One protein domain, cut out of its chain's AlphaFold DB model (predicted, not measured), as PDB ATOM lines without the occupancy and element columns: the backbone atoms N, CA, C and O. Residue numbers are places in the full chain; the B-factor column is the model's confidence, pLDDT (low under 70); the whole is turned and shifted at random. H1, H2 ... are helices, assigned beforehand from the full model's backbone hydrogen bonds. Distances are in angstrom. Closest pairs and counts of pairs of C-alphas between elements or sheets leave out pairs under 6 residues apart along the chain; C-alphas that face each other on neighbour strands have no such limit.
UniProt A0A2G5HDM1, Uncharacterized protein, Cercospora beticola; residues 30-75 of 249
ATOM      1  N   GLN A  30     171.713 149.615 132.564       59.50
ATOM      2  CA  GLN A  30     170.491 150.175 133.164       59.50
ATOM      3  C   GLN A  30     169.987 151.424 132.428       59.50
ATOM      4  O   GLN A  30     168.781 151.653 132.337       59.50
ATOM      5  N   ALA A  31     170.893 152.252 131.903       61.31
ATOM      6  CA  ALA A  31     170.511 153.433 131.140       61.31
ATOM      7  C   ALA A  31     169.939 153.067 129.760       61.31
ATOM      8  O   ALA A  31     169.057 153.773 129.266       61.31
ATOM      9  N   GLU A  32     170.407 151.984 129.140       61.19
ATOM     10  CA  GLU A  32     169.824 151.456 127.903       61.19
ATOM     11  C   GLU A  32     168.456 150.809 128.135       61.19
ATOM     12  O   GLU A  32     167.533 151.087 127.368       61.19
ATOM     13  N   GLU A  33     168.273 150.053 129.220       60.94
ATOM     14  CA  GLU A  33     166.976 149.458 129.581       60.94
ATOM     15  C   GLU A  33     165.890 150.532 129.781       60.94
ATOM     16  O   GLU A  33     164.804 150.437 129.204       60.94
ATOM     17  N   ILE A  34     166.213 151.621 130.492       61.22
ATOM     18  CA  ILE A  34     165.295 152.756 130.692       61.22
ATOM     19  C   ILE A  34     164.956 153.440 129.355       61.22
ATOM     20  O   ILE A  34     163.801 153.782 129.106       61.22
ATOM     21  N   ARG A  35     165.935 153.610 128.454       61.62
ATOM     22  CA  ARG A  35     165.699 154.218 127.130       61.62
ATOM     23  C   ARG A  35     164.792 153.363 126.250       61.62
ATOM     24  O   ARG A  35     163.983 153.920 125.507       61.62
ATOM     25  N   VAL A  36     164.936 152.040 126.298       64.38
ATOM     26  CA  VAL A  36     164.092 151.119 125.524       64.38
ATOM     27  C   VAL A  36     162.668 151.108 126.079       64.38
ATOM     28  O   VAL A  36     161.724 151.238 125.299       64.38
ATOM     29  N   GLU A  37     162.494 151.061 127.402       64.25
ATOM     30  CA  GLU A  37     161.167 151.098 128.028       64.25
ATOM     31  C   GLU A  37     160.433 152.425 127.747       64.25
ATOM     32  O   GLU A  37     159.247 152.430 127.403       64.25
ATOM     33  N   ASP A  38     161.139 153.558 127.804       62.41
ATOM     34  CA  ASP A  38     160.576 154.864 127.452       62.41
ATOM     35  C   ASP A  38     160.231 154.959 125.954       62.41
ATOM     36  O   ASP A  38     159.199 155.530 125.581       62.41
ATOM     37  N   ALA A  39     161.034 154.354 125.073       64.31
ATOM     38  CA  ALA A  39     160.751 154.288 123.637       64.31
ATOM     39  C   ALA A  39     159.524 153.413 123.309       64.31
ATOM     40  O   ALA A  39     158.779 153.699 122.372       64.31
ATOM     41  N   GLU A  40     159.281 152.345 124.065       66.38
ATOM     42  CA  GLU A  40     158.089 151.507 123.895       66.38
ATOM     43  C   GLU A  40     156.834 152.182 124.456       66.38
ATOM     44  O   GLU A  40     155.787 152.205 123.800       66.38
ATOM     45  N   ARG A  41     156.937 152.824 125.627       66.31
ATOM     46  CA  ARG A  41     155.837 153.599 126.220       66.31
ATOM     47  C   ARG A  41     155.418 154.772 125.337       66.31
ATOM     48  O   ARG A  41     154.221 155.010 125.178       66.31
ATOM     49  N   THR A  42     156.372 155.476 124.730       68.62
ATOM     50  CA  THR A  42     156.083 156.575 123.793       68.62
ATOM     51  C   THR A  42     155.378 156.079 122.532       68.62
ATOM     52  O   THR A  42     154.345 156.640 122.176       68.62
ATOM     53  N   LYS A  43     155.810 154.961 121.933       71.19
ATOM     54  CA  LYS A  43     155.099 154.334 120.800       71.19
ATOM     55  C   LYS A  43     153.665 153.929 121.143       71.19
ATOM     56  O   LYS A  43     152.759 154.100 120.325       71.19
ATOM     57  N   HIS A  44     153.440 153.388 122.342       70.81
ATOM     58  CA  HIS A  44     152.100 153.032 122.813       70.81
ATOM     59  C   HIS A  44     151.202 154.254 123.032       70.81
ATOM     60  O   HIS A  44     150.004 154.195 122.747       70.81
ATOM     61  N   LEU A  45     151.770 155.366 123.501       73.19
ATOM     62  CA  LEU A  45     151.058 156.635 123.631       73.19
ATOM     63  C   LEU A  45     150.716 157.231 122.262       73.19
ATOM     64  O   LEU A  45     149.568 157.612 122.056       73.19
ATOM     65  N   GLU A  46     151.657 157.243 121.317       72.19
ATOM     66  CA  GLU A  46     151.440 157.723 119.944       72.19
ATOM     67  C   GLU A  46     150.324 156.940 119.243       72.19
ATOM     68  O   GLU A  46     149.347 157.527 118.784       72.19
ATOM     69  N   THR A  47     150.377 155.603 119.276       73.44
ATOM     70  CA  THR A  47     149.291 154.778 118.711       73.44
ATOM     71  C   THR A  47     147.960 154.946 119.445       73.44
ATOM     72  O   THR A  47     146.899 154.757 118.849       73.44
ATOM     73  N   GLY A  48     147.982 155.271 120.738       74.25
ATOM     74  CA  GLY A  48     146.780 155.623 121.491       74.25
ATOM     75  C   GLY A  48     146.169 156.943 121.020       74.25
ATOM     76  O   GLY A  48     144.951 157.030 120.878       74.25
ATOM     77  N   ILE A  49     147.005 157.943 120.736       76.75
ATOM     78  CA  ILE A  49     146.586 159.254 120.229       76.75
ATOM     79  C   ILE A  49     146.000 159.123 118.824       76.75
ATOM     80  O   ILE A  49     144.900 159.623 118.599       76.75
ATOM     81  N   ASP A  50     146.652 158.393 117.919       73.62
ATOM     82  CA  ASP A  50     146.148 158.190 116.554       73.62
ATOM     83  C   ASP A  50     144.777 157.507 116.555       73.62
ATOM     84  O   ASP A  50     143.847 157.969 115.901       73.62
ATOM     85  N   LYS A  51     144.586 156.483 117.396       75.06
ATOM     86  CA  LYS A  51     143.275 155.832 117.564       75.06
ATOM     87  C   LYS A  51     142.211 156.772 118.120       75.06
ATOM     88  O   LYS A  51     141.041 156.634 117.779       75.06
ATOM     89  N   ILE A  52     142.586 157.697 119.003       72.75
ATOM     90  CA  ILE A  52     141.666 158.714 119.521       72.75
ATOM     91  C   ILE A  52     141.300 159.703 118.413       72.75
ATOM     92  O   ILE A  52     140.134 160.068 118.309       72.75
ATOM     93  N   LEU A  53     142.257 160.103 117.574       71.88
ATOM     94  CA  LEU A  53     142.022 160.992 116.437       71.88
ATOM     95  C   LEU A  53     141.155 160.330 115.356       71.88
ATOM     96  O   LEU A  53     140.238 160.975 114.858       71.88
ATOM     97  N   ASP A  54     141.352 159.040 115.086       70.12
ATOM     98  CA  ASP A  54     140.529 158.253 114.155       70.12
ATOM     99  C   ASP A  54     139.069 158.098 114.618       70.12
ATOM    100  O   ASP A  54     138.164 157.893 113.804       70.12
ATOM    101  N   LEU A  55     138.811 158.204 115.929       67.94
ATOM    102  CA  LEU A  55     137.453 158.214 116.480       67.94
ATOM    103  C   LEU A  55     136.726 159.542 116.235       67.94
ATOM    104  O   LEU A  55     135.496 159.553 116.285       67.94
ATOM    105  N   PHE A  56     137.444 160.637 115.962       71.06
ATOM    106  CA  PHE A  56     136.830 161.906 115.575       71.06
ATOM    107  C   PHE A  56     136.562 161.900 114.076       71.06
ATOM    108  O   PHE A  56     137.438 162.177 113.256       71.06
ATOM    109  N   ARG A  57     135.315 161.618 113.700       69.88
ATOM    110  CA  ARG A  57     134.912 161.744 112.303       69.88
ATOM    111  C   ARG A  57     134.765 163.222 111.922       69.88
ATOM    112  O   ARG A  57     134.479 164.059 112.782       69.88
ATOM    113  N   PRO A  58     134.883 163.581 110.633       65.19
ATOM    114  CA  PRO A  58     134.659 164.952 110.175       65.19
ATOM    115  C   PRO A  58     133.284 165.504 110.582       65.19
ATOM    116  O   PRO A  58     133.144 166.709 110.794       65.19
ATOM    117  N   GLU A  59     132.270 164.647 110.737       65.12
ATOM    118  CA  GLU A  59     130.935 165.038 111.200       65.12
ATOM    119  C   GLU A  59     130.899 165.472 112.677       65.12
ATOM    120  O   GLU A  59     130.103 166.342 113.043       65.12
ATOM    121  N   ASP A  60     131.800 164.946 113.512       64.94
ATOM    122  CA  ASP A  60     131.884 165.255 114.945       64.94
ATOM    123  C   ASP A  60     132.403 166.673 115.208       64.94
ATOM    124  O   ASP A  60     132.129 167.260 116.259       64.94
ATOM    125  N   SER A  61     133.067 167.276 114.214       65.00
ATOM    126  CA  SER A  61     133.526 168.668 114.253       65.00
ATOM    127  C   SER A  61     132.390 169.683 114.393       65.00
ATOM    128  O   SER A  61     132.643 170.813 114.800       65.00
ATOM    129  N   LYS A  62     131.140 169.306 114.089       71.25
ATOM    130  CA  LYS A  62     129.959 170.178 114.203       71.25
ATOM    131  C   LYS A  62     129.183 169.974 115.504       71.25
ATOM    132  O   LYS A  62     128.265 170.740 115.784       71.25
ATOM    133  N   ASN A  63     129.524 168.953 116.293       79.81
ATOM    134  CA  ASN A  63     128.831 168.668 117.540       79.81
ATOM    135  C   ASN A  63     129.412 169.533 118.679       79.81
ATOM    136  O   ASN A  63     130.560 169.319 119.086       79.81
ATOM    137  N   PRO A  64     128.638 170.477 119.247       74.62
ATOM    138  CA  PRO A  64     129.140 171.410 120.257       74.62
ATOM    139  C   PRO A  64     129.620 170.701 121.532       74.62
ATOM    140  O   PRO A  64     130.559 171.158 122.179       74.62
ATOM    141  N   HIS A  65     129.038 169.546 121.870       76.69
ATOM    142  CA  HIS A  65     129.438 168.775 123.046       76.69
ATOM    143  C   HIS A  65     130.821 168.125 122.878       76.69
ATOM    144  O   HIS A  65     131.582 167.992 123.839       76.69
ATOM    145  N   ILE A  66     131.158 167.733 121.648       77.38
ATOM    146  CA  ILE A  66     132.453 167.142 121.305       77.38
ATOM    147  C   ILE A  66     133.529 168.233 121.275       77.38
ATOM    148  O   ILE A  66     134.590 168.065 121.878       77.38
ATOM    149  N   GLN A  67     133.218 169.392 120.685       76.31
ATOM    150  CA  GLN A  67     134.096 170.566 120.707       76.31
ATOM    151  C   GLN A  67     134.417 171.033 122.134       76.31
ATOM    152  O   GLN A  67     135.566 171.354 122.441       76.31
ATOM    153  N   GLU A  68     133.431 171.040 123.035       78.69
ATOM    154  CA  GLU A  68     133.642 171.443 124.425       78.69
ATOM    155  C   GLU A  68     134.567 170.471 125.177       78.69
ATOM    156  O   GLU A  68     135.446 170.902 125.930       78.69
ATOM    157  N   LYS A  69     134.417 169.159 124.950       80.75
ATOM    158  CA  LYS A  69     135.302 168.135 125.534       80.75
ATOM    159  C   LYS A  69     136.730 168.250 125.013       80.75
ATOM    160  O   LYS A  69     137.662 168.197 125.813       80.75
ATOM    161  N   LEU A  70     136.901 168.464 123.709       78.31
ATOM    162  CA  LEU A  70     138.209 168.706 123.098       78.31
ATOM    163  C   LEU A  70     138.868 169.964 123.668       78.31
ATOM    164  O   LEU A  70     140.020 169.921 124.087       78.31
ATOM    165  N   ARG A  71     138.115 171.062 123.794       79.00
ATOM    166  CA  ARG A  71     138.610 172.305 124.400       79.00
ATOM    167  C   ARG A  71     139.074 172.094 125.843       79.00
ATOM    168  O   ARG A  71     140.120 172.612 126.226       79.00
ATOM    169  N   LYS A  72     138.318 171.328 126.634       81.56
ATOM    170  CA  LYS A  72     138.685 170.969 128.014       81.56
ATOM    171  C   LYS A  72     139.946 170.102 128.063       81.56
ATOM    172  O   LYS A  72     140.793 170.347 128.913       81.56
ATOM    173  N   LEU A  73     140.102 169.144 127.148       79.50
ATOM    174  CA  LEU A  73     141.317 168.325 127.040       79.50
ATOM    175  C   LEU A  73     142.545 169.170 126.688       79.50
ATOM    176  O   LEU A  73     143.553 169.081 127.383       79.50
ATOM    177  N   CYS A  74     142.445 170.048 125.688       75.50
ATOM    178  CA  CYS A  74     143.533 170.955 125.320       75.50
ATOM    179  C   CYS A  74     143.921 171.902 126.468       75.50
ATOM    180  O   CYS A  74     145.093 172.217 126.626       75.50
ATOM    181  N   ALA A  75     142.957 172.326 127.292       76.94
ATOM    182  CA  ALA A  75     143.209 173.180 128.454       76.94
ATOM    183  C   ALA A  75     143.870 172.452 129.640       76.94
ATOM    184  O   ALA A  75     144.395 173.113 130.533       76.94
TER     185      ALA A  75
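AT A GLANCE: This is residues 30 to 75 of the 249 residues of an uncharacterized protein of Cercospora beticola (UniProt A0A2G5HDM1). A long straight helix, H1, makes the shaft of an open hook; short H2 forms the bend beyond its far end, and H3 heads back on the same side without reaching H1. The printed part has 46 residues with three named helices, H1, H2 and H3 in chain order, no named strand, and the class is all helix. It is extended, with a radius of gyration of the C-alphas of 15.7 A and spans of 49 by 21 by 8 A.

HOW THE PARTS SIT: H1, residues 30 to 54, is apart from H2, residues 58 to 62, and from H3, residues 64 to 75. H2 and H3 are close but not clearly touching; their closest C-alphas, of Asp 60 and Ile 66, are 6.7 A apart. Every O i to N i+4 pair is within hydrogen-bond range in H1 and H3; in H2 0 of 1 is, beside 2 of 2 O i to N i+3 pairs.

IN THESE COORDINATES: H1 runs 36.4 A from C-alpha 30 at (170.491, 150.175, 133.164) to C-alpha 54 at (140.529, 158.253, 114.155). H2 measures 8.1 A. H3 measures 16.4 A and ends at C-alpha 75, (143.209, 173.180, 128.454).

THE WHOLE: The two C-alphas farthest apart, of Gln 30 and Lys 62, are 49.0 A apart. The printed part has no cut, and both links are tight. pLDDT is under 70 in residues 30 to 42, 55 and 57 to 61.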